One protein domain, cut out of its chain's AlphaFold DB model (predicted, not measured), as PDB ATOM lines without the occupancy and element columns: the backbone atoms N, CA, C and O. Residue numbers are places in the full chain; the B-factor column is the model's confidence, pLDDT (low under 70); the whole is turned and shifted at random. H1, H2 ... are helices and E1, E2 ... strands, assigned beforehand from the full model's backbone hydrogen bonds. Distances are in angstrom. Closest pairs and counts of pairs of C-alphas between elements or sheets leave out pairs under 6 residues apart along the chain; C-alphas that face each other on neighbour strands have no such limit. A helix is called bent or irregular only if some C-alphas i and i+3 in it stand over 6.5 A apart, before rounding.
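What this domain is: This is residues 240 to 415 and 560 to 601 of the 606 residues of the protein "Hypothetical protein" of Symbiodinium sp. CCMP2592 (UniProt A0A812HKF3). At one end of this elongated model a twisted sheet of five strands has helix H1 over one face and the small sheet E7 E8 E9 partly face to face with it over the other. Beyond H1, helices H4, H2 and H3 lead to the strand hairpin E4 and E5, while H5 sits beside H4 and the long helix H6 makes the far end. The printed part has 218 residues with six named helices and ten named strands, in the order E1 E2 H1 E3 H2 H3 E4 E5 H4 E6 E7 E8 E9 E10 H5 H6, class mixed. The large sheet, E1 E10 E2 E3 E6, is parallel; the other two are antiparallel. The whole is compact, radius of gyration of the C-alphas 19.1 A, spanning 66 by 36 by 30 A.

How they stand to each other: Begin at edge strand E1, residues 254 to 256; beside it find E10, residues 408 to 411, with N 255 and O 409 at 3.0 A, within hydrogen-bond range. Next come E2, residues 271 to 275, E3, residues 295 to 300, and edge strand E6, residues 380 to 384, with N 410 and O 273, N 274 and O 297, and N 298 and O 381 each at 2.8 A. H1, residues 279 to 290, makes two layers with this sheet, on one face at a height of 9.7 A; E2, H1 and E3 form a strand-helix-strand unit, parallel neighbours with a helix between, its crossover right-handed. E7, residues 387 to 391, E8, residues 394 to 397, and E9, residues 402 to 404, are a meander, each antiparallel to the one before, with N 396 and O 389 at 3.0 A and N 395 and O 403 at 2.9 A; the two sheets form a sandwich, face to face, 10.6 A centre to centre where they face. The hub, H4, residues 369 to 376, only grazes the large sheet and touches H1, closest C-alphas Val 282 and Tyr 371, 6.1 A. H3, residues 324 to 337, touches H4 with residues 334 to 337 alone, C-alphas of Ala 334 and Phe 372 closest at 6.4 A; H5, residues 560 to 567, only just touches H4, with 3 pairs of C-alphas within 8 A, closest Ile 370 and Tyr 561, 7.7 A. H2, residues 309 to 316, forms a helical hairpin with H3, only just touching, with 3 pairs within 8 A, closest C-alphas Val 311 and Glu 330, 6.7 A. H6, residues 581 to 601, touches H2 with residues 584 to 588 alone, closest C-alphas Trp 314 and Val 588, 6.8 A. E4, residues 348 to 350, and E5, residues 357 to 361, form a hairpin, N 349 and O 358 at 2.9 A; the closest C-alphas of H3 and E5 are Ala 325 and Val 357, 5.5 A. Every O i to N i+4 pair is within hydrogen-bond range in H1, H2, H4, H5 and H6; in H3 8 of 10 are.

Where its parts are: Find C-alpha 254 at (33.531, 33.988, 48.513), where E1 begins. E3 is 15.8 A long, H1 17.0 A, and H3 20.6 A but irregular, C-alphas 330 and 333 being 7.1 A apart. H6 runs 30.1 A to C-alpha 601 at (7.105, 66.894, 9.584).

The domain as a whole: The C-alphas farthest apart are Val 249 and Val 600, 66.2 A. Residues 416 to 559 are not printed, and C-alphas 415 and 560 are 32.3 A apart across this cut. The links E1 to E2 and H5 to H6 are long. Mean pLDDT of the printed part is 95.2; no printed residue is under 70.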
ATOM      1  N   ARG A 240      29.107  48.361  48.219       88.44
ATOM      2  CA  ARG A 240      28.170  47.709  49.122       88.44
ATOM      3  C   ARG A 240      28.784  46.396  49.598       88.44
ATOM      4  O   ARG A 240      28.990  45.490  48.792       88.44
ATOM      5  N   ARG A 241      29.044  46.297  50.902       89.75
ATOM      6  CA  ARG A 241      29.515  45.076  51.556       89.75
ATOM      7  C   ARG A 241      28.381  44.482  52.387       89.75
ATOM      8  O   ARG A 241      27.840  45.158  53.256       89.75
ATOM      9  N   GLU A 242      28.005  43.248  52.084       90.25
ATOM     10  CA  GLU A 242      26.972  42.501  52.806       90.25
ATOM     11  C   GLU A 242      27.420  41.043  52.957       90.25
ATOM     12  O   GLU A 242      28.011  40.463  52.036       90.25
ATOM     13  N   ASP A 243      27.108  40.453  54.108       94.50
ATOM     14  CA  ASP A 243      27.388  39.051  54.402       94.50
ATOM     15  C   ASP A 243      26.088  38.256  54.479       94.50
ATOM     16  O   ASP A 243      25.084  38.688  55.054       94.50
ATOM     17  N   TYR A 244      26.112  37.065  53.899       95.81
ATOM     18  CA  TYR A 244      25.054  36.086  54.024       95.81
ATOM     19  C   TYR A 244      25.287  35.197  55.243       95.81
ATOM     20  O   TYR A 244      26.407  34.860  55.623       95.81
ATOM     21  N   LYS A 245      24.191  34.747  55.854       97.81
ATOM     22  CA  LYS A 245      24.265  33.707  56.887       97.81
ATOM     23  C   LYS A 245      24.880  32.442  56.284       97.81
ATOM     24  O   LYS A 245      24.412  32.002  55.237       97.81
ATOM     25  N   GLY A 246      25.849  31.834  56.964       97.56
ATOM     26  CA  GLY A 246      26.467  30.569  56.556       97.56
ATOM     27  C   GLY A 246      27.638  30.691  55.578       97.56
ATOM     28  O   GLY A 246      28.015  29.690  54.972       97.56
ATOM     29  N   GLU A 247      28.207  31.887  55.391       97.62
ATOM     30  CA  GLU A 247      29.453  32.064  54.624       97.62
ATOM     31  C   GLU A 247      30.634  31.299  55.230       97.62
ATOM     32  O   GLU A 247      31.424  30.707  54.499       97.62
ATOM     33  N   ASP A 248      30.694  31.228  56.559       97.19
ATOM     34  CA  ASP A 248      31.691  30.499  57.344       97.19
ATOM     35  C   ASP A 248      31.680  28.982  57.093       97.19
ATOM     36  O   ASP A 248      32.717  28.329  57.192       97.19
ATOM     37  N   VAL A 249      30.527  28.423  56.711       97.44
ATOM     38  CA  VAL A 249      30.338  26.986  56.442       97.44
ATOM     39  C   VAL A 249      30.179  26.652  54.955       97.44
ATOM     40  O   VAL A 249      29.911  25.503  54.608       97.44
ATOM     41  N   PHE A 250      30.311  27.628  54.051       98.06
ATOM     42  CA  PHE A 250      30.105  27.409  52.616       98.06
ATOM     43  C   PHE A 250      31.176  26.492  51.996       98.06
ATOM     44  O   PHE A 250      30.869  25.690  51.113       98.06
ATOM     45  N   GLY A 251      32.423  26.570  52.474       94.12
ATOM     46  CA  GLY A 251      33.513  25.667  52.074       94.12
ATOM     47  C   GLY A 251      34.132  25.934  50.691       94.12
ATOM     48  O   GLY A 251      34.942  25.136  50.224       94.12
ATOM     49  N   GLY A 252      33.769  27.039  50.031       95.00
ATOM     50  CA  GLY A 252      34.365  27.521  48.777       95.00
ATOM     51  C   GLY A 252      34.715  29.015  48.844       95.00
ATOM     52  O   GLY A 252      34.311  29.685  49.794       95.00
ATOM     53  N   PRO A 253      35.467  29.563  47.870       95.88
ATOM     54  CA  PRO A 253      35.796  30.985  47.843       95.88
ATOM     55  C   PRO A 253      34.543  31.861  47.734       95.88
ATOM     56  O   PRO A 253      33.654  31.612  46.915       95.88
ATOM     57  N   ILE A 254      34.516  32.912  48.551       96.81
ATOM     58  CA  ILE A 254      33.531  33.988  48.513       96.81
ATOM     59  C   ILE A 254      34.309  35.292  48.396       96.81
ATOM     60  O   ILE A 254      35.106  35.621  49.271       96.81
ATOM     61  N   SER A 255      34.097  36.019  47.309       95.75
ATOM     62  CA  SER A 255      34.821  37.254  47.004       95.75
ATOM     63  C   SER A 255      33.890  38.275  46.369       95.75
ATOM     64  O   SER A 255      32.768  37.958  45.962       95.75
ATOM     65  N   TYR A 256      34.345  39.519  46.262       94.62
ATOM     66  CA  TYR A 256      33.689  40.500  45.410       94.62
ATOM     67  C   TYR A 256      34.335  40.452  44.024       94.62
ATOM     68  O   TYR A 256      35.556  40.387  43.892       94.62
ATOM     69  N   GLY A 257      33.523  40.479  42.966       91.12
ATOM     70  CA  GLY A 257      34.007  40.447  41.574       91.12
ATOM     71  C   GLY A 257      34.587  41.786  41.092       91.12
ATOM     72  O   GLY A 257      34.362  42.189  39.952       91.12
ATOM     73  N   MET A 258      35.248  42.513  41.991       88.50
ATOM     74  CA  MET A 258      35.810  43.863  41.866       88.50
ATOM     75  C   MET A 258      37.115  43.910  42.694       88.50
ATOM     76  O   MET A 258      37.379  42.971  43.445       88.50
ATOM     77  N   PHE A 259      37.917  44.974  42.597       86.62
ATOM     78  CA  PHE A 259      39.086  45.205  43.478       86.62
ATOM     79  C   PHE A 259      40.198  44.141  43.444       86.62
ATOM     80  O   PHE A 259      40.929  43.989  44.419       86.62
ATOM     81  N   ASP A 260      40.304  43.359  42.366       90.25
ATOM     82  CA  ASP A 260      41.218  42.203  42.291       90.25
ATOM     83  C   ASP A 260      41.035  41.184  43.453       90.25
ATOM     84  O   ASP A 260      41.921  40.380  43.732       90.25
ATOM     85  N   GLU A 261      39.861  41.154  44.107       92.69
ATOM     86  CA  GLU A 261      39.561  40.235  45.224       92.69
ATOM     87  C   GLU A 261      39.247  38.801  44.772       92.69
ATOM     88  O   GLU A 261      39.259  37.870  45.576       92.69
ATOM     89  N   THR A 262      38.917  38.611  43.494       94.50
ATOM     90  CA  THR A 262      38.599  37.294  42.936       94.50
ATOM     91  C   THR A 262      39.819  36.687  42.252       94.50
ATOM     92  O   THR A 262      40.299  37.210  41.247       94.50
ATOM     93  N   ASP A 263      40.260  35.529  42.742       95.31
ATOM     94  CA  ASP A 263      41.177  34.655  42.011       95.31
ATOM     95  C   ASP A 263      40.388  33.816  40.992       95.31
ATOM     96  O   ASP A 263      39.807  32.783  41.329       95.31
ATOM     97  N   TYR A 264      40.335  34.288  39.744       96.25
ATOM     98  CA  TYR A 264      39.595  33.616  38.674       96.25
ATOM     99  C   TYR A 264      40.242  32.301  38.220       96.25
ATOM    100  O   TYR A 264      39.523  31.417  37.756       96.25
ATOM    101  N   ASP A 265      41.555  32.122  38.393       95.25
ATOM    102  CA  ASP A 265      42.234  30.866  38.045       95.25
ATOM    103  C   ASP A 265      41.780  29.738  38.978       95.25
ATOM    104  O   ASP A 265      41.512  28.614  38.546       95.25
ATOM    105  N   ALA A 266      41.549  30.061  40.253       95.69
ATOM    106  CA  ALA A 266      40.944  29.136  41.201       95.69
ATOM    107  C   ALA A 266      39.477  28.784  40.876       95.69
ATOM    108  O   ALA A 266      38.910  27.927  41.562       95.69
ATOM    109  N   LEU A 267      38.835  29.413  39.884       97.56
ATOM    110  CA  LEU A 267      37.455  29.124  39.472       97.56
ATOM    111  C   LEU A 267      37.352  28.163  38.279       97.56
ATOM    112  O   LEU A 267      36.248  27.721  37.957       97.56
ATOM    113  N   THR A 268      38.464  27.800  37.636       97.25
ATOM    114  CA  THR A 268      38.452  26.889  36.484       97.25
ATOM    115  C   THR A 268      37.745  25.570  36.800       97.25
ATOM    116  O   THR A 268      38.005  24.926  37.816       97.25
ATOM    117  N   GLY A 269      36.816  25.172  35.924       96.88
ATOM    118  CA  GLY A 269      36.011  23.957  36.066       96.88
ATOM    119  C   GLY A 269      34.992  23.986  37.210       96.88
ATOM    120  O   GLY A 269      34.318  22.983  37.432       96.88
ATOM    121  N   LYS A 270      34.860  25.100  37.944       98.12
ATOM    122  CA  LYS A 270      33.911  25.214  39.054       98.12
ATOM    123  C   LYS A 270      32.530  25.653  38.595       98.12
ATOM    124  O   LYS A 270      32.359  26.274  37.548       98.12
ATOM    125  N   ARG A 271      31.543  25.401  39.448       98.62
ATOM    126  CA  ARG A 271      30.205  25.989  39.370       98.62
ATOM    127  C   ARG A 271      30.129  27.191  40.305       98.62
ATOM    128  O   ARG A 271      30.410  27.081  41.495       98.62
ATOM    129  N   VAL A 272      29.766  28.348  39.774       98.75
ATOM    130  CA  VAL A 272      29.945  29.644  40.436       98.75
ATOM    131  C   VAL A 272      28.614  30.379  40.523       98.75
ATOM    132  O   VAL A 272      27.896  30.467  39.531       98.75
ATOM    133  N   ALA A 273      28.283  30.948  41.681       98.62
ATOM    134  CA  ALA A 273      27.173  31.886  41.807       98.62
ATOM    135  C   ALA A 273      27.680  33.327  41.687       98.62
ATOM    136  O   ALA A 273      28.486  33.773  42.495       98.62
ATOM    137  N   ILE A 274      27.184  34.070  40.700       98.62
ATOM    138  CA  ILE A 274      27.374  35.518  40.588       98.62
ATOM    139  C   ILE A 274      26.121  36.189  41.141       98.62
ATOM    140  O   ILE A 274      25.022  35.945  40.648       98.62
ATOM    141  N   VAL A 275      26.268  37.033  42.162       97.94
ATOM    142  CA  VAL A 275      25.133  37.634  42.872       97.94
ATOM    143  C   VAL A 275      25.024  39.118  42.554       97.94
ATOM    144  O   VAL A 275      25.859  39.918  42.969       97.94
ATOM    145  N   GLY A 276      23.955  39.491  41.853       95.31
ATOM    146  CA  GLY A 276      23.742  40.833  41.310       95.31
ATOM    147  C   GLY A 276      23.731  40.826  39.783       95.31
ATOM    148  O   GLY A 276      24.343  39.974  39.155       95.31
ATOM    149  N   PHE A 277      23.016  41.775  39.171       95.19
ATOM    150  CA  PHE A 277      22.820  41.821  37.715       95.19
ATOM    151  C   PHE A 277      23.080  43.225  37.145       95.19
ATOM    152  O   PHE A 277      22.230  43.812  36.488       95.19
ATOM    153  N   GLY A 278      24.238  43.808  37.455       92.50
ATOM    154  CA  GLY A 278      24.684  45.091  36.891       92.50
ATOM    155  C   GLY A 278      25.775  44.934  35.829       92.50
ATOM    156  O   GLY A 278      26.103  43.819  35.422       92.50
ATOM    157  N   ALA A 279      26.396  46.050  35.440       92.12
ATOM    158  CA  ALA A 279      27.529  46.077  34.510       92.12
ATOM    159  C   ALA A 279      28.674  45.134  34.924       92.12
ATOM    160  O   ALA A 279      29.110  44.302  34.124       92.12
ATOM    161  N   PHE A 280      29.068  45.166  36.202       93.88
ATOM    162  CA  PHE A 280      30.080  44.257  36.745       93.88
ATOM    163  C   PHE A 280      29.690  42.777  36.640       93.88
ATOM    164  O   PHE A 280      30.574  41.938  36.520       93.88
ATOM    165  N   ALA A 281      28.398  42.431  36.644       96.00
ATOM    166  CA  ALA A 281      27.970  41.040  36.492       96.00
ATOM    167  C   ALA A 281      28.247  40.520  35.084       96.00
ATOM    168  O   ALA A 281      28.808  39.442  34.937       96.00
ATOM    169  N   VAL A 282      27.944  41.313  34.054       96.62
ATOM    170  CA  VAL A 282      28.255  40.959  32.658       96.62
ATOM    171  C   VAL A 282      29.766  40.874  32.429       96.62
ATOM    172  O   VAL A 282      30.239  39.977  31.735       96.62
ATOM    173  N   GLU A 283      30.537  41.753  33.071       96.00
ATOM    174  CA  GLU A 283      31.999  41.663  33.094       96.00
ATOM    175  C   GLU A 283      32.497  40.380  33.774       96.00
ATOM    176  O   GLU A 283      33.333  39.681  33.219       96.00
ATOM    177  N   ASN A 284      31.961  40.018  34.936       97.81
ATOM    178  CA  ASN A 284      32.382  38.800  35.623       97.81
ATOM    179  C   ASN A 284      31.955  37.535  34.872       97.81
ATOM    180  O   ASN A 284      32.698  36.563  34.873       97.81
ATOM    181  N   ILE A 285      30.810  37.545  34.179       98.38
ATOM    182  CA  ILE A 285      30.413  36.455  33.274       98.38
ATOM    183  C   ILE A 285      31.470  36.270  32.182       98.38
ATOM    184  O   ILE A 285      31.910  35.145  31.960       98.38
ATOM    185  N   ARG A 286      31.921  37.368  31.553       97.81
ATOM    186  CA  ARG A 286      33.015  37.350  30.569       97.81
ATOM    187  C   ARG A 286      34.259  36.679  31.153       97.81
ATOM    188  O   ARG A 286      34.707  35.675  30.610       97.81
ATOM    189  N   THR A 287      34.774  37.199  32.267       97.75
ATOM    190  CA  THR A 287      36.018  36.703  32.872       97.75
ATOM    191  C   THR A 287      35.881  35.248  33.331       97.75
ATOM    192  O   THR A 287      36.753  34.434  33.053       97.75
ATOM    193  N   CYS A 288      34.758  34.854  33.939       98.31
ATOM    194  CA  CYS A 288      34.493  33.457  34.297       98.31
ATOM    195  C   CYS A 288      34.503  32.527  33.069       98.31
ATOM    196  O   CYS A 288      35.093  31.447  33.124       98.31
ATOM    197  N   CYS A 289      33.894  32.934  31.949       98.00
ATOM    198  CA  CYS A 289      33.968  32.168  30.703       98.00
ATOM    199  C   CYS A 289      35.408  32.078  30.171       98.00
ATOM    200  O   CYS A 289      35.827  31.002  29.743       98.00
ATOM    201  N   GLU A 290      36.179  33.169  30.232       97.25
ATOM    202  CA  GLU A 290      37.589  33.195  29.816       97.25
ATOM    203  C   GLU A 290      38.470  32.262  30.670       97.25
ATOM    204  O   GLU A 290      39.355  31.599  30.131       97.25
ATOM    205  N   HIS A 291      38.153  32.109  31.960       97.44
ATOM    206  CA  HIS A 291      38.817  31.188  32.895       97.44
ATOM    207  C   HIS A 291      38.186  29.785  32.958       97.44
ATOM    208  O   HIS A 291      38.461  29.010  33.879       97.44
ATOM    209  N   ARG A 292      37.361  29.415  31.966       96.81
ATOM    210  CA  ARG A 292      36.767  28.070  31.825       96.81
ATOM    211  C   ARG A 292      35.995  27.608  33.070       96.81
ATOM    212  O   ARG A 292      36.066  26.442  33.457       96.81
ATOM    213  N   VAL A 293      35.254  28.517  33.702       98.12
ATOM    214  CA  VAL A 293      34.226  28.171  34.696       98.12
ATOM    215  C   VAL A 293      33.188  27.259  34.035       98.12
ATOM    216  O   VAL A 293      32.751  27.522  32.912       98.12
ATOM    217  N   ASP A 294      32.798  26.176  34.708       97.12
ATOM    218  CA  ASP A 294      31.898  25.177  34.121       97.12
ATOM    219  C   ASP A 294      30.459  25.697  34.008       97.12
ATOM    220  O   ASP A 294      29.836  25.610  32.944       97.12
ATOM    221  N   LYS A 295      29.958  26.296  35.094       98.25
ATOM    222  CA  LYS A 295      28.593  26.820  35.195       98.25
ATOM    223  C   LYS A 295      28.561  28.115  35.995       98.25
ATOM    224  O   LYS A 295      29.215  28.231  37.029       98.25
ATOM    225  N   ILE A 296      27.733  29.053  35.559       98.81
ATOM    226  CA  ILE A 296      27.466  30.324  36.220       98.81
ATOM    227  C   ILE A 296      25.978  30.388  36.574       98.81
ATOM    228  O   ILE A 296      25.120  30.347  35.693       98.81
ATOM    229  N   PHE A 297      25.671  30.541  37.857       98.75
ATOM    230  CA  PHE A 297      24.348  30.913  38.349       98.75
ATOM    231  C   PHE A 297      24.325  32.421  38.589       98.75
ATOM    232  O   PHE A 297      24.869  32.908  39.579       98.75
ATOM    233  N   LEU A 298      23.709  33.178  37.684       98.62
ATOM    234  CA  LEU A 298      23.479  34.608  37.851       98.62
ATOM    235  C   LEU A 298      22.247  34.818  38.740       98.62
ATOM    236  O   LEU A 298      21.110  34.827  38.262       98.62
ATOM    237  N   VAL A 299      22.477  34.964  40.043       98.38
ATOM    238  CA  VAL A 299      21.431  35.150  41.051       98.38
ATOM    239  C   VAL A 299      21.054  36.627  41.133       98.38
ATOM    240  O   VAL A 299      21.891  37.490  41.408       98.38
ATOM    241  N   CYS A 300      19.781  36.947  40.907       96.50
ATOM    242  CA  CYS A 300      19.309  38.330  40.883       96.50
ATOM    243  C   CYS A 300      17.903  38.488  41.466       96.50
ATOM    244  O   CYS A 300      17.035  37.647  41.283       96.50
ATOM    245  N   ARG A 301      17.624  39.620  42.120       94.88
ATOM    246  CA  ARG A 301      16.269  39.908  42.634       94.88
ATOM    247  C   ARG A 301      15.273  40.228  41.519       94.88
ATOM    248  O   ARG A 301      14.080  39.985  41.656       94.88
ATOM    249  N   ARG A 302      15.765  40.845  40.446       93.50
ATOM    250  CA  ARG A 302      15.017  41.222  39.244       93.50
ATOM    251  C   ARG A 302      15.959  41.126  38.049       93.50
ATOM    252  O   ARG A 302      17.128  41.492  38.179       93.50
ATOM    253  N   LYS A 303      15.451  40.684  36.899       94.62
ATOM    254  CA  LYS A 303      16.215  40.652  35.647       94.62
ATOM    255  C   LYS A 303      16.406  42.067  35.098       94.62
ATOM    256  O   LYS A 303      15.431  42.707  34.712       94.62
ATOM    257  N   ASN A 304      17.641  42.561  35.092       95.69
ATOM    258  CA  ASN A 304      17.989  43.813  34.420       95.69
ATOM    259  C   ASN A 304      18.174  43.572  32.923       95.69
ATOM    260  O   ASN A 304      18.516  42.465  32.510       95.69
ATOM    261  N   LEU A 305      17.987  44.614  32.117       97.25
ATOM    262  CA  LEU A 305      18.330  44.543  30.705       97.25
ATOM    263  C   LEU A 305      19.863  44.539  30.558       97.25
ATOM    264  O   LEU A 305      20.560  45.423  31.063       97.25
ATOM    265  N   CYS A 306      20.372  43.533  29.853       96.56
ATOM    266  CA  CYS A 306      21.709  43.489  29.265       96.56
ATOM    267  C   CYS A 306      21.635  43.983  27.815       96.56
ATOM    268  O   CYS A 306      20.674  43.665  27.113       96.56
ATOM    269  N   MET A 307      22.623  44.743  27.355       97.75
ATOM    270  CA  MET A 307      22.642  45.337  26.018       97.75
ATOM    271  C   MET A 307      23.719  44.675  25.140       97.75
ATOM    272  O   MET A 307      24.856  44.513  25.584       97.75
ATOM    273  N   PRO A 308      23.401  44.285  23.896       97.94
ATOM    274  CA  PRO A 308      24.401  43.853  22.923       97.94
ATOM    275  C   PRO A 308      25.335  44.996  22.519       97.94
ATOM    276  O   PRO A 308      24.908  46.153  22.431       97.94
ATOM    277  N   ARG A 309      26.605  44.687  22.235       97.25
ATOM    278  CA  ARG A 309      27.631  45.707  21.951       97.25
ATOM    279  C   ARG A 309      27.268  46.578  20.753       97.25
ATOM    280  O   ARG A 309      27.378  47.797  20.830       97.25
ATOM    281  N   MET A 310      26.757  45.981  19.676       97.56
ATOM    282  CA  MET A 310      26.406  46.736  18.464       97.56
ATOM    283  C   MET A 310      25.181  47.636  18.632       97.56
ATOM    284  O   MET A 310      25.074  48.642  17.934       97.56
ATOM    285  N   VAL A 311      24.289  47.333  19.582       97.75
ATOM    286  CA  VAL A 311      23.182  48.235  19.935       97.75
ATOM    287  C   VAL A 311      23.725  49.461  20.670       97.75
ATOM    288  O   VAL A 311      23.359  50.582  20.324       97.75
ATOM    289  N   SER A 312      24.649  49.271  21.621       97.25
ATOM    290  CA  SER A 312      25.352  50.381  22.284       97.25
ATOM    291  C   SER A 312      26.127  51.239  21.277       97.25
ATOM    292  O   SER A 312      25.940  52.459  21.244       97.25
ATOM    293  N   TRP A 313      26.909  50.613  20.389       96.88
ATOM    294  CA  TRP A 313      27.681  51.335  19.378       96.88
ATOM    295  C   TRP A 313      26.781  52.155  18.455       96.88
ATOM    296  O   TRP A 313      27.102  53.306  18.168       96.88
ATOM    297  N   TRP A 314      25.640  51.602  18.032       96.56
ATOM    298  CA  TRP A 314      24.664  52.312  17.206       96.56
ATOM    299  C   TRP A 314      24.050  53.517  17.930       96.56
ATOM    300  O   TRP A 314      23.981  54.598  17.345       96.56
ATOM    301  N   ILE A 315      23.671  53.385  19.207       95.94
ATOM    302  CA  ILE A 315      23.178  54.515  20.018       95.94
ATOM    303  C   ILE A 315      24.239  55.625  20.091       95.94
ATOM    304  O   ILE A 315      23.946  56.797  19.841       95.94
ATOM    305  N   ASN A 316      25.488  55.260  20.388       94.81
ATOM    306  CA  ASN A 316      26.603  56.203  20.485       94.81
ATOM    307  C   ASN A 316      27.064  56.739  19.117       94.81
ATOM    308  O   ASN A 316      27.693  57.791  19.049       94.81
ATOM    309  N   GLY A 317      26.724  56.060  18.023       93.38
ATOM    310  CA  GLY A 317      26.997  56.468  16.646       93.38
ATOM    311  C   GLY A 317      25.833  57.185  15.956       93.38
ATOM    312  O   GLY A 317      25.963  57.529  14.782       93.38
ATOM    313  N   SER A 318      24.707  57.395  16.644       91.81
ATOM    314  CA  SER A 318      23.511  58.042  16.087       91.81
ATOM    315  C   SER A 318      23.602  59.565  16.171       91.81
ATOM    316  O   SER A 318      24.003  60.107  17.201       91.81
ATOM    317  N   ALA A 319      23.173  60.248  15.102       84.88
ATOM    318  CA  ALA A 319      23.130  61.716  15.027       84.88
ATOM    319  C   ALA A 319      21.982  62.345  15.837       84.88
ATOM    320  O   ALA A 319      21.930  63.559  15.987       84.88
ATOM    321  N   PHE A 320      21.069  61.523  16.356       86.94
ATOM    322  CA  PHE A 320      19.946  61.947  17.183       86.94
ATOM    323  C   PHE A 320      19.708  60.933  18.309       86.94
ATOM    324  O   PHE A 320      20.056  59.757  18.143       86.94
ATOM    325  N   PRO A 321      19.057  61.321  19.424       90.00
ATOM    326  CA  PRO A 321      18.774  60.398  20.514       90.00
ATOM    327  C   PRO A 321      17.835  59.283  20.056       90.00
ATOM    328  O   PRO A 321      16.737  59.573  19.579       90.00
ATOM    329  N   VAL A 322      18.215  58.024  20.248       93.38
ATOM    330  CA  VAL A 322      17.463  56.848  19.776       93.38
ATOM    331  C   VAL A 322      16.272  56.565  20.690       93.38
ATOM    332  O   VAL A 322      16.395  56.670  21.909       93.38
ATOM    333  N   SER A 323      15.107  56.208  20.143       94.69
ATOM    334  CA  SER A 323      13.938  55.894  20.973       94.69
ATOM    335  C   SER A 323      14.124  54.586  21.753       94.69
ATOM    336  O   SER A 323      14.704  53.624  21.256       94.69
ATOM    337  N   SER A 324      13.589  54.511  22.973       96.50
ATOM    338  CA  SER A 324      13.651  53.276  23.772       96.50
ATOM    339  C   SER A 324      12.914  52.108  23.119       96.50
ATOM    340  O   SER A 324      13.284  50.958  23.335       96.50
ATOM    341  N   ALA A 325      11.888  52.395  22.310       96.56
ATOM    342  CA  ALA A 325      11.188  51.375  21.542       96.56
ATOM    343  C   ALA A 325      12.124  50.732  20.513       96.56
ATOM    344  O   ALA A 325      12.189  49.510  20.435       96.56
ATOM    345  N   ASP A 326      12.890  51.539  19.775       95.94
ATOM    346  CA  ASP A 326      13.830  51.024  18.776       95.94
ATOM    347  C   ASP A 326      15.013  50.317  19.427       95.94
ATOM    348  O   ASP A 326      15.417  49.260  18.951       95.94
ATOM    349  N   VAL A 327      15.504  50.821  20.565       97.25
ATOM    350  CA  VAL A 327      16.514  50.111  21.363       97.25
ATOM    351  C   VAL A 327      16.026  48.709  21.739       97.25
ATOM    352  O   VAL A 327      16.740  47.742  21.490       97.25
ATOM    353  N   LEU A 328      14.806  48.563  22.271       97.69
ATOM    354  CA  LEU A 328      14.266  47.242  22.619       97.69
ATOM    355  C   LEU A 328      14.083  46.343  21.394       97.69
ATOM    356  O   LEU A 328      14.475  45.181  21.459       97.69
ATOM    357  N   ARG A 329      13.552  46.870  20.279       96.50
ATOM    358  CA  ARG A 329      13.412  46.117  19.018       96.50
ATOM    359  C   ARG A 329      14.750  45.564  18.544       96.50
ATOM    360  O   ARG A 329      14.836  44.394  18.188       96.50
ATOM    361  N   GLU A 330      15.801  46.380  18.586       97.06
ATOM    362  CA  GLU A 330      17.134  45.955  18.154       97.06
ATOM    363  C   GLU A 330      17.825  45.013  19.140       97.06
ATOM    364  O   GLU A 330      18.758  44.308  18.761       97.06
ATOM    365  N   MET A 331      17.351  44.933  20.384       97.75
ATOM    366  CA  MET A 331      17.801  43.944  21.364       97.75
ATOM    367  C   MET A 331      17.076  42.596  21.227       97.75
ATOM    368  O   MET A 331      17.637  41.581  21.634       97.75
ATOM    369  N   GLU A 332      15.864  42.552  20.661       96.06
ATOM    370  CA  GLU A 332      14.991  41.367  20.685       96.06
ATOM    371  C   GLU A 332      15.666  40.079  20.221       96.06
ATOM    372  O   GLU A 332      15.497  39.048  20.863       96.06
ATOM    373  N   ASP A 333      16.426  40.106  19.127       92.94
ATOM    374  CA  ASP A 333      16.982  38.873  18.558       92.94
ATOM    375  C   ASP A 333      18.028  38.229  19.473       92.94
ATOM    376  O   ASP A 333      18.062  37.004  19.604       92.94
ATOM    377  N   ALA A 334      18.819  39.042  20.180       96.56
ATOM    378  CA  ALA A 334      19.756  38.545  21.182       96.56
ATOM    379  C   ALA A 334      19.020  37.894  22.369       96.56
ATOM    380  O   ALA A 334      19.460  36.869  22.887       96.56
ATOM    381  N   TYR A 335      17.871  38.446  22.773       97.81
ATOM    382  CA  TYR A 335      17.045  37.887  23.849       97.81
ATOM    383  C   TYR A 335      16.281  36.628  23.417       97.81
ATOM    384  O   TYR A 335      16.263  35.644  24.159       97.81
ATOM    385  N   LYS A 336      15.726  36.609  22.199       95.50
ATOM    386  CA  LYS A 336      15.055  35.436  21.614       95.50
ATOM    387  C   LYS A 336      15.998  34.239  21.550       95.50
ATOM    388  O   LYS A 336      15.586  33.130  21.879       95.50
ATOM    389  N   MET A 337      17.271  34.465  21.211       94.50
ATOM    390  CA  MET A 337      18.305  33.422  21.203       94.50
ATOM    391  C   MET A 337      18.450  32.718  22.564       94.50
ATOM    392  O   MET A 337      18.804  31.542  22.614       94.50
ATOM    393  N   VAL A 338      18.162  33.415  23.665       95.31
ATOM    394  CA  VAL A 338      18.279  32.892  25.036       95.31
ATOM    395  C   VAL A 338      16.926  32.638  25.703       95.31
ATOM    396  O   VAL A 338      16.872  32.492  26.927       95.31
ATOM    397  N   GLY A 339      15.848  32.598  24.910       95.38
ATOM    398  CA  GLY A 339      14.492  32.285  25.357       95.38
ATOM    399  C   GLY A 339      13.822  33.358  26.220       95.38
ATOM    400  O   GLY A 339      12.879  33.037  26.937       95.38
ATOM    401  N   ASP A 340      14.295  34.606  26.181       96.38
ATOM    402  CA  ASP A 340      13.713  35.718  26.940       96.38
ATOM    403  C   ASP A 340      13.003  36.730  26.011       96.38
ATOM    404  O   ASP A 340      13.324  36.850  24.829       96.38
ATOM    405  N   ASP A 341      12.062  37.503  26.570       95.69
ATOM    406  CA  ASP A 341      11.441  38.674  25.929       95.69
ATOM    407  C   ASP A 341      11.808  39.943  26.725       95.69
ATOM    408  O   ASP A 341      11.351  40.085  27.866       95.69
ATOM    409  N   PRO A 342      12.611  40.878  26.171       96.38
ATOM    410  CA  PRO A 342      13.045  42.065  26.902       96.38
ATOM    411  C   PRO A 342      11.879  43.012  27.215       96.38
ATOM    412  O   PRO A 342      11.961  43.775  28.174       96.38
ATOM    413  N   TRP A 343      10.773  42.948  26.467       96.69
ATOM    414  CA  TRP A 343       9.593  43.786  26.700       96.69
ATOM    415  C   TRP A 343       8.829  43.410  27.968       96.69
ATOM    416  O   TRP A 343       8.159  44.259  28.548       96.69
ATOM    417  N   GLY A 344       8.931  42.152  28.406       94.50
ATOM    418  CA  GLY A 344       8.300  41.662  29.633       94.50
ATOM    419  C   GLY A 344       9.103  41.958  30.903       94.50
ATOM    420  O   GLY A 344       8.687  41.582  32.000       94.50
ATOM    421  N   TYR A 345      10.275  42.584  30.783       96.31
ATOM    422  CA  TYR A 345      11.127  42.868  31.931       96.31
ATOM    423  C   TYR A 345      10.551  44.017  32.759       96.31
ATOM    424  O   TYR A 345      10.009  44.984  32.231       96.31
ATOM    425  N   TYR A 346      10.766  43.965  34.078       95.44
ATOM    426  CA  TYR A 346      10.267  44.974  35.025       95.44
ATOM    427  C   TYR A 346      10.702  46.412  34.691       95.44
ATOM    428  O   TYR A 346      10.095  47.369  35.171       95.44
ATOM    429  N   ALA A 347      11.806  46.548  33.952       95.62
ATOM    430  CA  ALA A 347      12.397  47.819  33.584       95.62
ATOM    431  C   ALA A 347      11.665  48.512  32.428       95.62
ATOM    432  O   ALA A 347      11.906  49.691  32.187       95.62
ATOM    433  N   VAL A 348      10.804  47.806  31.694       97.25
ATOM    434  CA  VAL A 348      10.134  48.334  30.506       97.25
ATOM    435  C   VAL A 348       8.735  48.811  30.874       97.25
ATOM    436  O   VAL A 348       7.863  48.029  31.238       97.25
ATOM    437  N   LEU A 349       8.517  50.119  30.755       96.38
ATOM    438  CA  LEU A 349       7.202  50.741  30.877       96.38
ATOM    439  C   LEU A 349       6.740  51.132  29.475       96.38
ATOM    440  O   LEU A 349       7.302  52.058  28.888       96.38
ATOM    441  N   CYS A 350       5.745  50.439  28.920       95.75
ATOM    442  CA  CYS A 350       5.265  50.713  27.566       95.75
ATOM    443  C   CYS A 350       3.742  50.707  27.437       95.75
ATOM    444  O   CYS A 350       3.034  50.064  28.210       95.75
ATOM    445  N   ASN A 351       3.240  51.411  26.422       93.62
ATOM    446  CA  ASN A 351       1.861  51.253  25.962       93.62
ATOM    447  C   ASN A 351       1.672  49.940  25.176       93.62
ATOM    448  O   ASN A 351       2.643  49.336  24.719       93.62
ATOM    449  N   GLU A 352       0.418  49.526  24.970       91.62
ATOM    450  CA  GLU A 352       0.075  48.272  24.272       91.62
ATOM    451  C   GLU A 352       0.687  48.174  22.868       91.62
ATOM    452  O   GLU A 352       1.154  47.113  22.464       91.62
ATOM    453  N   SER A 353       0.761  49.293  22.138       92.75
ATOM    454  CA  SER A 353       1.337  49.332  20.788       92.75
ATOM    455  C   SER A 353       2.870  49.369  20.750       92.75
ATOM    456  O   SER A 353       3.437  49.439  19.661       92.75
ATOM    457  N   ARG A 354       3.559  49.337  21.904       93.69
ATOM    458  CA  ARG A 354       5.033  49.353  22.010       93.69
ATOM    459  C   ARG A 354       5.688  50.533  21.270       93.69
ATOM    460  O   ARG A 354       6.747  50.402  20.656       93.69
ATOM    461  N   THR A 355       5.044  51.697  21.311       91.00
ATOM    462  CA  THR A 355       5.499  52.933  20.642       91.00
ATOM    463  C   THR A 355       5.950  54.006  21.625       91.00
ATOM    464  O   THR A 355       6.875  54.758  21.328       91.00
ATOM    465  N   ASN A 356       5.334  54.071  22.806       93.06
ATOM    466  CA  ASN A 356       5.752  54.946  23.892       93.06
ATOM    467  C   ASN A 356       6.361  54.084  24.992       93.06
ATOM    468  O   ASN A 356       5.645  53.340  25.660       93.06
ATOM    469  N   VAL A 357       7.683  54.154  25.121       96.75
ATOM    470  CA  VAL A 357       8.470  53.272  25.979       96.75
ATOM    471  C   VAL A 357       9.382  54.113  26.852       96.75
ATOM    472  O   VAL A 357      10.111  54.966  26.351       96.75
ATOM    473  N   THR A 358       9.369  53.837  28.150       96.38
ATOM    474  CA  THR A 358      10.382  54.299  29.099       96.38
ATOM    475  C   THR A 358      11.121  53.083  29.636       96.38
ATOM    476  O   THR A 358      10.488  52.167  30.160       96.38
ATOM    477  N   ILE A 359      12.450  53.072  29.527       96.00
ATOM    478  CA  ILE A 359      13.290  52.081  30.203       96.00
ATOM    479  C   ILE A 359      13.746  52.674  31.532       96.00
ATOM    480  O   ILE A 359      14.433  53.699  31.563       96.00
ATOM    481  N   TYR A 360      13.365  52.015  32.626       93.88
ATOM    482  CA  TYR A 360      13.699  52.393  33.989       93.88
ATOM    483  C   TYR A 360      14.276  51.218  34.785       93.88
ATOM    484  O   TYR A 360      13.552  50.323  35.219       93.88
ATOM    485  N   GLN A 361      15.586  51.241  35.043       91.75
ATOM    486  CA  GLN A 361      16.249  50.263  35.911       91.75
ATOM    487  C   GLN A 361      17.270  50.921  36.836       91.75
ATOM    488  O   GLN A 361      17.920  51.908  36.499       91.75
ATOM    489  N   LYS A 362      17.435  50.334  38.025       86.00
ATOM    490  CA  LYS A 362      18.301  50.871  39.089       86.00
ATOM    491  C   LYS A 362      19.801  50.659  38.861       86.00
ATOM    492  O   LYS A 362      20.597  51.092  39.681       86.00
ATOM    493  N   ALA A 363      20.174  49.971  37.789       87.50
ATOM    494  CA  ALA A 363      21.557  49.752  37.400       87.50
ATOM    495  C   ALA A 363      21.743  50.176  35.946       87.50
ATOM    496  O   ALA A 363      20.819  50.052  35.141       87.50
ATOM    497  N   ARG A 364      22.948  50.612  35.586       88.44
ATOM    498  CA  ARG A 364      23.337  50.759  34.180       88.44
ATOM    499  C   ARG A 364      23.230  49.423  33.440       88.44
ATOM    500  O   ARG A 364      23.280  48.357  34.060       88.44
ATOM    501  N   PHE A 365      23.057  49.489  32.121       93.31
ATOM    502  CA  PHE A 365      23.131  48.297  31.280       93.31
ATOM    503  C   PHE A 365      24.493  47.634  31.477       93.31
ATOM    504  O   PHE A 365      25.518  48.310  31.427       93.31
ATOM    505  N   GLY A 366      24.507  46.317  31.668       95.44
ATOM    506  CA  GLY A 366      25.700  45.561  31.313       95.44
ATOM    507  C   GLY A 366      25.733  45.423  29.801       95.44
ATOM    508  O   GLY A 366      24.742  44.983  29.222       95.44
ATOM    509  N   ILE A 367      26.822  45.856  29.167       97.31
ATOM    510  CA  ILE A 367      26.976  45.781  27.709       97.31
ATOM    511  C   ILE A 367      27.970  44.663  27.384       97.31
ATOM    512  O   ILE A 367      29.121  44.696  27.825       97.31
ATOM    513  N   GLY A 368      27.530  43.649  26.636       96.56
ATOM    514  CA  GLY A 368      28.385  42.514  26.284       96.56
ATOM    515  C   GLY A 368      27.645  41.328  25.671       96.56
ATOM    516  O   GLY A 368      26.729  40.772  26.276       96.56
ATOM    517  N   ASP A 369      28.106  40.880  24.504       97.75
ATOM    518  CA  ASP A 369      27.456  39.795  23.753       97.75
ATOM    519  C   ASP A 369      27.640  38.421  24.419       97.75
ATOM    520  O   ASP A 369      26.779  37.546  24.317       97.75
ATOM    521  N   ILE A 370      28.721  38.256  25.192       97.56
ATOM    522  CA  ILE A 370      29.034  37.033  25.946       97.56
ATOM    523  C   ILE A 370      27.957  36.656  26.970       97.56
ATOM    524  O   ILE A 370      27.780  35.474  27.265       97.56
ATOM    525  N   TYR A 371      27.183  37.621  27.483       98.12
ATOM    526  CA  TYR A 371      26.015  37.307  28.310       98.12
ATOM    527  C   TYR A 371      25.034  36.417  27.538       98.12
ATOM    528  O   TYR A 371      24.635  35.360  28.025       98.12
ATOM    529  N   PHE A 372      24.701  36.801  26.305       98.31
ATOM    530  CA  PHE A 372      23.762  36.057  25.476       98.31
ATOM    531  C   PHE A 372      24.367  34.745  24.975       98.31
ATOM    532  O   PHE A 372      23.707  33.706  25.003       98.31
ATOM    533  N   LEU A 373      25.639  34.758  24.575       98.31
ATOM    534  CA  LEU A 373      26.308  33.558  24.078       98.31
ATOM    535  C   LEU A 373      26.468  32.485  25.165       98.31
ATOM    536  O   LEU A 373      26.138  31.322  24.951       98.31
ATOM    537  N   SER A 374      26.912  32.868  26.365       98.25
ATOM    538  CA  SER A 374      27.054  31.928  27.487       98.25
ATOM    539  C   SER A 374      25.709  31.336  27.923       98.25
ATOM    540  O   SER A 374      25.640  30.168  28.305       98.25
ATOM    541  N   ARG A 375      24.620  32.107  27.824       97.69
ATOM    542  CA  ARG A 375      23.245  31.627  28.027       97.69
ATOM    543  C   ARG A 375      22.824  30.618  26.958       97.69
ATOM    544  O   ARG A 375      22.278  29.579  27.313       97.69
ATOM    545  N   TYR A 376      23.104  30.889  25.680       97.06
ATOM    546  CA  TYR A 376      22.802  29.973  24.569       97.06
ATOM    547  C   TYR A 376      23.451  28.593  24.769       97.06
ATOM    548  O   TYR A 376      22.794  27.563  24.626       97.06
ATOM    549  N   TYR A 377      24.716  28.568  25.194       97.06
ATOM    550  CA  TYR A 377      25.438  27.331  25.512       97.06
ATOM    551  C   TYR A 377      25.063  26.717  26.879       97.06
ATOM    552  O   TYR A 377      25.557  25.655  27.251       97.06
ATOM    553  N   GLY A 378      24.182  27.357  27.655       96.06
ATOM    554  CA  GLY A 378      23.770  26.896  28.985       96.06
ATOM    555  C   GLY A 378      24.829  27.075  30.082       96.06
ATOM    556  O   GLY A 378      24.605  26.636  31.215       96.06
ATOM    557  N   LYS A 379      25.948  27.743  29.773       97.50
ATOM    558  CA  LYS A 379      27.019  28.090  30.720       97.50
ATOM    559  C   LYS A 379      26.542  29.081  31.770       97.50
ATOM    560  O   LYS A 379      26.894  28.931  32.933       97.50
ATOM    561  N   THR A 380      25.683  30.024  31.390       98.50
ATOM    562  CA  THR A 380      25.058  30.968  32.323       98.50
ATOM    563  C   THR A 380      23.576  30.668  32.478       98.50
ATOM    564  O   THR A 380      22.838  30.584  31.500       98.50
ATOM    565  N   GLU A 381      23.117  30.573  33.718       97.88
ATOM    566  CA  GLU A 381      21.716  30.420  34.094       97.88
ATOM    567  C   GLU A 381      21.289  31.590  34.973       97.88
ATOM    568  O   GLU A 381      21.985  31.940  35.921       97.88
ATOM    569  N   VAL A 382      20.153  32.216  34.660       98.00
ATOM    570  CA  VAL A 382      19.641  33.346  35.448       98.00
ATOM    571  C   VAL A 382      18.650  32.811  36.459       98.00
ATOM    572  O   VAL A 382      17.595  32.309  36.075       98.00
ATOM    573  N   VAL A 383      18.976  32.968  37.735       98.06
ATOM    574  CA  VAL A 383      18.154  32.512  38.853       98.06
ATOM    575  C   VAL A 383      17.561  33.740  39.531       98.06
ATOM    576  O   VAL A 383      18.275  34.533  40.150       98.06
ATOM    577  N   GLN A 384      16.251  33.943  39.378       96.94
ATOM    578  CA  GLN A 384      15.582  35.084  39.991       96.94
ATOM    579  C   GLN A 384      15.160  34.743  41.422       96.94
ATOM    580  O   GLN A 384      14.296  33.901  41.621       96.94
ATOM    581  N   GLY A 385      15.731  35.426  42.409       96.31
ATOM    582  CA  GLY A 385      15.385  35.265  43.816       96.31
ATOM    583  C   GLY A 385      16.294  36.071  44.741       96.31
ATOM    584  O   GLY A 385      17.190  36.799  44.305       96.31
ATOM    585  N   THR A 386      16.035  35.963  46.041       97.06
ATOM    586  CA  THR A 386      16.851  36.589  47.092       97.06
ATOM    587  C   THR A 386      17.551  35.494  47.877       97.06
ATOM    588  O   THR A 386      16.892  34.548  48.297       97.06
ATOM    589  N   ILE A 387      18.869  35.607  48.063       97.38
ATOM    590  CA  ILE A 387      19.632  34.654  48.874       97.38
ATOM    591  C   ILE A 387      19.220  34.811  50.337       97.38
ATOM    592  O   ILE A 387      19.307  35.900  50.897       97.38
ATOM    593  N   LYS A 388      18.804  33.700  50.940       97.88
ATOM    594  CA  LYS A 388      18.455  33.581  52.355       97.88
ATOM    595  C   LYS A 388      19.674  33.261  53.213       97.88
ATOM    596  O   LYS A 388      19.860  33.819  54.295       97.88
ATOM    597  N   ARG A 389      20.469  32.288  52.761       98.19
ATOM    598  CA  ARG A 389      21.666  31.779  53.442       98.19
ATOM    599  C   ARG A 389      22.495  30.903  52.510       98.19
ATOM    600  O   ARG A 389      21.995  30.406  51.500       98.19
ATOM    601  N   LEU A 390      23.722  30.637  52.923       98.50
ATOM    602  CA  LEU A 390      24.588  29.616  52.363       98.50
ATOM    603  C   LEU A 390      24.623  28.385  53.285       98.50
ATOM    604  O   LEU A 390      24.260  28.430  54.464       98.50
ATOM    605  N   SER A 391      25.000  27.251  52.714       98.12
ATOM    606  CA  SER A 391      25.500  26.079  53.438       98.12
ATOM    607  C   SER A 391      26.613  25.453  52.613       98.12
ATOM    608  O   SER A 391      26.894  25.952  51.526       98.12
ATOM    609  N   GLU A 392      27.193  24.346  53.075       97.81
ATOM    610  CA  GLU A 392      28.245  23.639  52.341       97.81
ATOM    611  C   GLU A 392      27.890  23.487  50.852       97.81
ATOM    612  O   GLU A 392      26.890  22.856  50.482       97.81
ATOM    613  N   LYS A 393      28.668  24.189  50.018       97.25
ATOM    614  CA  LYS A 393      28.551  24.278  48.560       97.25
ATOM    615  C   LYS A 393      27.129  24.485  48.031       97.25
ATOM    616  O   LYS A 393      26.756  23.935  46.996       97.25
ATOM    617  N   SER A 394      26.288  25.227  48.750       98.19
ATOM    618  CA  SER A 394      24.897  25.453  48.350       98.19
ATOM    619  C   SER A 394      24.431  26.877  48.636       98.19
ATOM    620  O   SER A 394      24.711  27.434  49.699       98.19
ATOM    621  N   VAL A 395      23.636  27.430  47.721       98.44
ATOM    622  CA  VAL A 395      22.968  28.733  47.871       98.44
ATOM    623  C   VAL A 395      21.470  28.495  48.052       98.44
ATOM    624  O   VAL A 395      20.835  27.876  47.202       98.44
ATOM    625  N   HIS A 396      20.899  28.984  49.155       98.38
ATOM    626  CA  HIS A 396      19.470  28.844  49.464       98.38
ATOM    627  C   HIS A 396      18.766  30.173  49.233       98.38
ATOM    628  O   HIS A 396      19.192  31.194  49.778       98.38
ATOM    629  N   LEU A 397      17.681  30.164  48.464       98.25
ATOM    630  CA  LEU A 397      16.855  31.342  48.216       98.25
ATOM    631  C   LEU A 397      15.649  31.389  49.163       98.25
ATOM    632  O   LEU A 397      15.258  30.387  49.763       98.25
ATOM    633  N   GLU A 398      15.062  32.574  49.316       98.00
ATOM    634  CA  GLU A 398      13.910  32.793  50.202       98.00
ATOM    635  C   GLU A 398      12.644  32.039  49.770       98.00
ATOM    636  O   GLU A 398      11.827  31.686  50.617       98.00
ATOM    637  N   ASP A 399      12.495  31.740  48.478       96.81
ATOM    638  CA  ASP A 399      11.359  30.988  47.927       96.81
ATOM    639  C   ASP A 399      11.488  29.460  48.081       96.81
ATOM    640  O   ASP A 399      10.609  28.715  47.652       96.81
ATOM    641  N   GLY A 400      12.571  28.987  48.709       96.44
ATOM    642  CA  GLY A 400      12.867  27.568  48.893       96.44
ATOM    643  C   GLY A 400      13.735  26.951  47.794       96.44
ATOM    644  O   GLY A 400      14.181  25.816  47.962       96.44
ATOM    645  N   THR A 401      14.040  27.680  46.714       97.69
ATOM    646  CA  THR A 401      14.981  27.220  45.683       97.69
ATOM    647  C   THR A 401      16.364  26.995  46.293       97.69
ATOM    648  O   THR A 401      16.892  27.848  47.013       97.69
ATOM    649  N   LYS A 402      16.982  25.855  45.975       97.75
ATOM    650  CA  LYS A 402      18.336  25.502  46.408       97.75
ATOM    651  C   LYS A 402      19.215  25.261  45.188       97.75
ATOM    652  O   LYS A 402      18.934  24.377  44.385       97.75
ATOM    653  N   LEU A 403      20.292  26.031  45.073       98.00
ATOM    654  CA  LEU A 403      21.358  25.773  44.111       98.00
ATOM    655  C   LEU A 403      22.393  24.888  44.795       98.00
ATOM    656  O   LEU A 403      23.039  25.322  45.749       98.00
ATOM    657  N   GLU A 404      22.506  23.647  44.341       96.56
ATOM    658  CA  GLU A 404      23.454  22.666  44.873       96.56
ATOM    659  C   GLU A 404      24.758  22.659  44.078       96.56
ATOM    660  O   GLU A 404      24.780  23.023  42.897       96.56
ATOM    661  N   ASP A 405      25.827  22.206  44.736       96.94
ATOM    662  CA  ASP A 405      27.165  22.079  44.155       96.94
ATOM    663  C   ASP A 405      27.673  23.413  43.578       96.94
ATOM    664  O   ASP A 405      28.262  23.493  42.507       96.94
ATOM    665  N   VAL A 406      27.407  24.502  44.300       98.31
ATOM    666  CA  VAL A 406      27.997  25.818  44.046       98.31
ATOM    667  C   VAL A 406      29.330  25.869  44.777       98.31
ATOM    668  O   VAL A 406      29.381  25.787  45.998       98.31
ATOM    669  N   GLN A 407      30.422  26.008  44.039       98.38
ATOM    670  CA  GLN A 407      31.783  25.914  44.566       98.38
ATOM    671  C   GLN A 407      32.452  27.280  44.768       98.38
ATOM    672  O   GLN A 407      33.545  27.323  45.322       98.38
ATOM    673  N   ALA A 408      31.833  28.380  44.326       98.50
ATOM    674  CA  ALA A 408      32.278  29.746  44.608       98.50
ATOM    675  C   ALA A 408      31.118  30.752  44.548       98.50
ATOM    676  O   ALA A 408      30.146  30.528  43.821       98.50
ATOM    677  N   VAL A 409      31.248  31.877  45.258       98.38
ATOM    678  CA  VAL A 409      30.289  32.994  45.229       98.38
ATOM    679  C   VAL A 409      31.009  34.310  44.936       98.38
ATOM    680  O   VAL A 409      31.935  34.686  45.646       98.38
ATOM    681  N   LEU A 410      30.549  35.031  43.914       97.94
ATOM    682  CA  LEU A 410      31.045  36.353  43.528       97.94
ATOM    683  C   LEU A 410      29.958  37.384  43.843       97.94
ATOM    684  O   LEU A 410      28.901  37.413  43.206       97.94
ATOM    685  N   LYS A 411      30.214  38.239  44.831       96.75
ATOM    686  CA  LYS A 411      29.309  39.301  45.287       96.75
ATOM    687  C   LYS A 411      29.471  40.554  44.417       96.75
ATOM    688  O   LYS A 411      30.558  41.123  44.335       96.75
ATOM    689  N   LEU A 412      28.391  41.008  43.777       94.19
ATOM    690  CA  LEU A 412      28.368  42.170  42.873       94.19
ATOM    691  C   LEU A 412      27.218  43.117  43.217       94.19
ATOM    692  O   LEU A 412      26.291  43.358  42.441       94.19
ATOM    693  N   PHE A 413      27.284  43.662  44.425       90.44
ATOM    694  CA  PHE A 413      26.201  44.449  45.013       90.44
ATOM    695  C   PHE A 413      26.174  45.919  44.582       90.44
ATOM    696  O   PHE A 413      25.267  46.662  44.967       90.44
ATOM    697  N   GLY A 414      27.134  46.328  43.753       87.94
ATOM    698  CA  GLY A 414      27.308  47.710  43.333       87.94
ATOM    699  C   GLY A 414      27.792  48.593  44.479       87.94
ATOM    700  O   GLY A 414      28.453  48.130  45.409       87.94
ATOM    701  N   PHE A 415      27.455  49.873  44.394       86.81
ATOM    702  CA  PHE A 415      27.968  50.915  45.276       86.81
ATOM    703  C   PHE A 415      26.816  51.625  45.975       86.81
ATOM    704  O   PHE A 415      25.672  51.600  45.506       86.81
ATOM    705  N   ARG A 560      35.479  33.468  18.713       97.94
ATOM    706  CA  ARG A 560      36.472  33.035  19.698       97.94
ATOM    707  C   ARG A 560      35.805  32.316  20.870       97.94
ATOM    708  O   ARG A 560      36.231  31.218  21.212       97.94
ATOM    709  N   TYR A 561      34.736  32.867  21.449       98.06
ATOM    710  CA  TYR A 561      34.004  32.194  22.530       98.06
ATOM    711  C   TYR A 561      33.302  30.908  22.081       98.06
ATOM    712  O   TYR A 561      33.353  29.914  22.804       98.06
ATOM    713  N   CYS A 562      32.689  30.886  20.894       98.19
ATOM    714  CA  CYS A 562      32.116  29.660  20.327       98.19
ATOM    715  C   CYS A 562      33.169  28.545  20.227       98.19
ATOM    716  O   CYS A 562      32.928  27.409  20.643       98.19
ATOM    717  N   GLN A 563      34.360  28.885  19.729       97.88
ATOM    718  CA  GLN A 563      35.485  27.962  19.633       97.88
ATOM    719  C   GLN A 563      35.965  27.505  21.018       97.88
ATOM    720  O   GLN A 563      36.151  26.308  21.225       97.88
ATOM    721  N   MET A 564      36.064  28.415  21.991       97.00
ATOM    722  CA  MET A 564      36.409  28.073  23.376       97.00
ATOM    723  C   MET A 564      35.412  27.091  24.006       97.00
ATOM    724  O   MET A 564      35.821  26.151  24.686       97.00
ATOM    725  N   PHE A 565      34.106  27.270  23.787       97.00
ATOM    726  CA  PHE A 565      33.094  26.353  24.323       97.00
ATOM    727  C   PHE A 565      33.106  24.990  23.628       97.00
ATOM    728  O   PHE A 565      32.938  23.969  24.295       97.00
ATOM    729  N   LYS A 566      33.391  24.953  22.324       96.69
ATOM    730  CA  LYS A 566      33.609  23.704  21.587       96.69
ATOM    731  C   LYS A 566      34.831  22.940  22.090       96.69
ATOM    732  O   LYS A 566      34.759  21.731  22.287       96.69
ATOM    733  N   GLU A 567      35.940  23.632  22.341       95.38
ATOM    734  CA  GLU A 567      37.145  23.044  22.946       95.38
ATOM    735  C   GLU A 567      36.892  22.530  24.368       95.38
ATOM    736  O   GLU A 567      37.501  21.548  24.786       95.38
ATOM    737  N   ALA A 568      35.950  23.143  25.087       92.81
ATOM    738  CA  ALA A 568      35.462  22.674  26.381       92.81
ATOM    739  C   ALA A 568      34.422  21.534  26.284       92.81
ATOM    740  O   ALA A 568      33.858  21.142  27.305       92.81
ATOM    741  N   GLY A 569      34.169  20.994  25.086       93.19
ATOM    742  CA  GLY A 569      33.327  19.817  24.861       93.19
ATOM    743  C   GLY A 569      31.866  20.099  24.504       93.19
ATOM    744  O   GLY A 569      31.087  19.150  24.413       93.19
ATOM    745  N   ASP A 570      31.462  21.356  24.287       94.38
ATOM    746  CA  ASP A 570      30.105  21.651  23.816       94.38
ATOM    747  C   ASP A 570      29.944  21.279  22.330       94.38
ATOM    748  O   ASP A 570      30.743  21.666  21.477       94.38
ATOM    749  N   SER A 571      28.903  20.506  22.017       93.75
ATOM    750  CA  SER A 571      28.650  19.982  20.672       93.75
ATOM    751  C   SER A 571      27.624  20.788  19.870       93.75
ATOM    752  O   SER A 571      27.296  20.395  18.747       93.75
ATOM    753  N   ARG A 572      27.056  21.869  20.425       94.00
ATOM    754  CA  ARG A 572      26.092  22.707  19.698       94.00
ATOM    755  C   ARG A 572      26.776  23.415  18.523       94.00
ATOM    756  O   ARG A 572      27.948  23.787  18.622       94.00
ATOM    757  N   PRO A 573      26.059  23.639  17.407       92.81
ATOM    758  CA  PRO A 573      26.587  24.435  16.309       92.81
ATOM    759  C   PRO A 573      26.856  25.871  16.769       92.81
ATOM    760  O   PRO A 573      26.253  26.356  17.726       92.81
ATOM    761  N   PHE A 574      27.752  26.562  16.066       96.75
ATOM    762  CA  PHE A 574      28.010  27.970  16.345       96.75
ATOM    763  C   PHE A 574      26.768  28.783  15.968       96.75
ATOM    764  O   PHE A 574      26.345  28.722  14.809       96.75
ATOM    765  N   PRO A 575      26.166  29.533  16.906       95.75
ATOM    766  CA  PRO A 575      25.096  30.447  16.555       95.75
ATOM    767  C   PRO A 575      25.666  31.582  15.688       95.75
ATOM    768  O   PRO A 575      26.780  32.052  15.954       95.75
ATOM    769  N   PRO A 576      24.929  32.043  14.659       94.12
ATOM    770  CA  PRO A 576      25.358  33.189  13.869       94.12
ATOM    771  C   PRO A 576      25.456  34.426  14.762       94.12
ATOM    772  O   PRO A 576      24.651  34.601  15.681       94.12
ATOM    773  N   TYR A 577      26.421  35.301  14.481       96.69
ATOM    774  CA  TYR A 577      26.508  36.566  15.193       96.69
ATOM    775  C   TYR A 577      25.256  37.420  14.893       96.69
ATOM    776  O   TYR A 577      24.948  37.647  13.719       96.69
ATOM    777  N   PRO A 578      24.502  37.906  15.903       94.75
ATOM    778  CA  PRO A 578      23.198  38.535  15.656       94.75
ATOM    779  C   PRO A 578      23.257  39.877  14.909       94.75
ATOM    780  O   PRO A 578      22.235  40.335  14.387       94.75
ATOM    781  N   TYR A 579      24.432  40.513  14.854       97.12
ATOM    782  CA  TYR A 579      24.627  41.871  14.343       97.12
ATOM    783  C   TYR A 579      25.611  41.910  13.172       97.12
ATOM    784  O   TYR A 579      26.716  42.438  13.296       97.12
ATOM    785  N   SER A 580      25.197  41.378  12.015       95.50
ATOM    786  CA  SER A 580      25.975  41.535  10.778       95.50
ATOM    787  C   SER A 580      26.159  43.014  10.428       95.50
ATOM    788  O   SER A 580      25.319  43.859  10.764       95.50
ATOM    789  N   LYS A 581      27.225  43.329   9.689       95.25
ATOM    790  CA  LYS A 581      27.488  44.683   9.193       95.25
ATOM    791  C   LYS A 581      26.274  45.280   8.474       95.25
ATOM    792  O   LYS A 581      25.879  46.404   8.760       95.25
ATOM    793  N   GLU A 582      25.636  44.518   7.588       95.69
ATOM    794  CA  GLU A 582      24.476  44.964   6.806       95.69
ATOM    795  C   GLU A 582      23.274  45.247   7.706       95.69
ATOM    796  O   GLU A 582      22.496  46.159   7.434       95.69
ATOM    797  N   ARG A 583      23.097  44.473   8.784       95.50
ATOM    798  CA  ARG A 583      22.048  44.743   9.769       95.50
ATOM    799  C   ARG A 583      22.309  46.060  10.485       95.50
ATOM    800  O   ARG A 583      21.404  46.886  10.547       95.50
ATOM    801  N   VAL A 584      23.518  46.259  11.003       95.69
ATOM    802  CA  VAL A 584      23.864  47.484  11.735       95.69
ATOM    803  C   VAL A 584      23.788  48.704  10.816       95.69
ATOM    804  O   VAL A 584      23.248  49.734  11.210       95.69
ATOM    805  N   GLN A 585      24.210  48.569   9.560       94.81
ATOM    806  CA  GLN A 585      24.042  49.604   8.544       94.81
ATOM    807  C   GLN A 585      22.559  49.967   8.346       94.81
ATOM    808  O   GLN A 585      22.206  51.144   8.385       94.81
ATOM    809  N   ARG A 586      21.661  48.975   8.243       95.25
ATOM    810  CA  ARG A 586      20.210  49.230   8.174       95.25
ATOM    811  C   ARG A 586      19.658  49.902   9.434       95.25
ATOM    812  O   ARG A 586      18.746  50.714   9.313       95.25
ATOM    813  N   MET A 587      20.178  49.579  10.623       94.62
ATOM    814  CA  MET A 587      19.788  50.254  11.873       94.62
ATOM    815  C   MET A 587      20.124  51.749  11.811       94.62
ATOM    816  O   MET A 587      19.281  52.582  12.142       94.62
ATOM    817  N   VAL A 588      21.329  52.089  11.338       92.75
ATOM    818  CA  VAL A 588      21.778  53.479  11.142       92.75
ATOM    819  C   VAL A 588      20.908  54.190  10.104       92.75
ATOM    820  O   VAL A 588      20.341  55.237  10.399       92.75
ATOM    821  N   GLU A 589      20.740  53.604   8.917       93.00
ATOM    822  CA  GLU A 589      19.970  54.204   7.818       93.00
ATOM    823  C   GLU A 589      18.498  54.414   8.175       93.00
ATOM    824  O   GLU A 589      17.908  55.435   7.818       93.00
ATOM    825  N   ARG A 590      17.889  53.455   8.884       92.75
ATOM    826  CA  ARG A 590      16.511  53.581   9.363       92.75
ATOM    827  C   ARG A 590      16.390  54.742  10.344       92.75
ATOM    828  O   ARG A 590      15.505  55.569  10.162       92.75
ATOM    829  N   GLN A 591      17.288  54.822  11.326       90.56
ATOM    830  CA  GLN A 591      17.282  55.887  12.330       90.56
ATOM    831  C   GLN A 591      17.450  57.270  11.699       90.56
ATOM    832  O   GLN A 591      16.702  58.191  12.022       90.56
ATOM    833  N   ASP A 592      18.419  57.409  10.791       89.50
ATOM    834  CA  ASP A 592      18.694  58.673  10.111       89.50
ATOM    835  C   ASP A 592      17.491  59.114   9.264       89.50
ATOM    836  O   ASP A 592      17.093  60.279   9.319       89.50
ATOM    837  N   ARG A 593      16.864  58.183   8.534       90.12
ATOM    838  CA  ARG A 593      15.669  58.465   7.727       90.12
ATOM    839  C   ARG A 593      14.464  58.852   8.586       90.12
ATOM    840  O   ARG A 593      13.827  59.862   8.309       90.12
ATOM    841  N   GLU A 594      14.148  58.070   9.616       86.69
ATOM    842  CA  GLU A 594      12.971  58.300  10.465       86.69
ATOM    843  C   GLU A 594      13.071  59.620  11.237       86.69
ATOM    844  O   GLU A 594      12.081  60.349  11.360       86.69
ATOM    845  N   GLU A 595      14.265  59.977  11.721       82.38
ATOM    846  CA  GLU A 595      14.458  61.286  12.338       82.38
ATOM    847  C   GLU A 595      14.411  62.401  11.296       82.38
ATOM    848  O   GLU A 595      13.696  63.373  11.519       82.38
ATOM    849  N   TYR A 596      15.041  62.258  10.128       83.88
ATOM    850  CA  TYR A 596      14.911  63.255   9.061       83.88
ATOM    851  C   TYR A 596      13.436  63.547   8.725       83.88
ATOM    852  O   TYR A 596      12.993  64.696   8.789       83.88
ATOM    853  N   GLU A 597      12.635  62.508   8.479       86.81
ATOM    854  CA  GLU A 597      11.196  62.626   8.210       86.81
ATOM    855  C   GLU A 597      10.438  63.298   9.365       86.81
ATOM    856  O   GLU A 597       9.551  64.131   9.150       86.81
ATOM    857  N   ARG A 598      10.795  62.983  10.614       82.25
ATOM    858  CA  ARG A 598      10.199  63.599  11.805       82.25
ATOM    859  C   ARG A 598      10.518  65.089  11.903       82.25
ATOM    860  O   ARG A 598       9.642  65.859  12.306       82.25
ATOM    861  N   PHE A 599      11.738  65.499  11.569       78.62
ATOM    862  CA  PHE A 599      12.148  66.902  11.574       78.62
ATOM    863  C   PHE A 599      11.463  67.684  10.444       78.62
ATOM    864  O   PHE A 599      10.928  68.763  10.711       78.62
ATOM    865  N   VAL A 600      11.368  67.110   9.238       82.31
ATOM    866  CA  VAL A 600      10.589  67.678   8.119       82.31
ATOM    867  C   VAL A 600       9.126  67.859   8.525       82.31
ATOM    868  O   VAL A 600       8.565  68.946   8.402       82.31
ATOM    869  N   LYS A 601       8.504  66.833   9.122       85.62
ATOM    870  CA  LYS A 601       7.105  66.894   9.584       85.62
ATOM    871  C   LYS A 601       6.865  67.967  10.650       85.62
ATOM    872  O   LYS A 601       5.762  68.501  10.746       85.62
TER     873      LYS A 601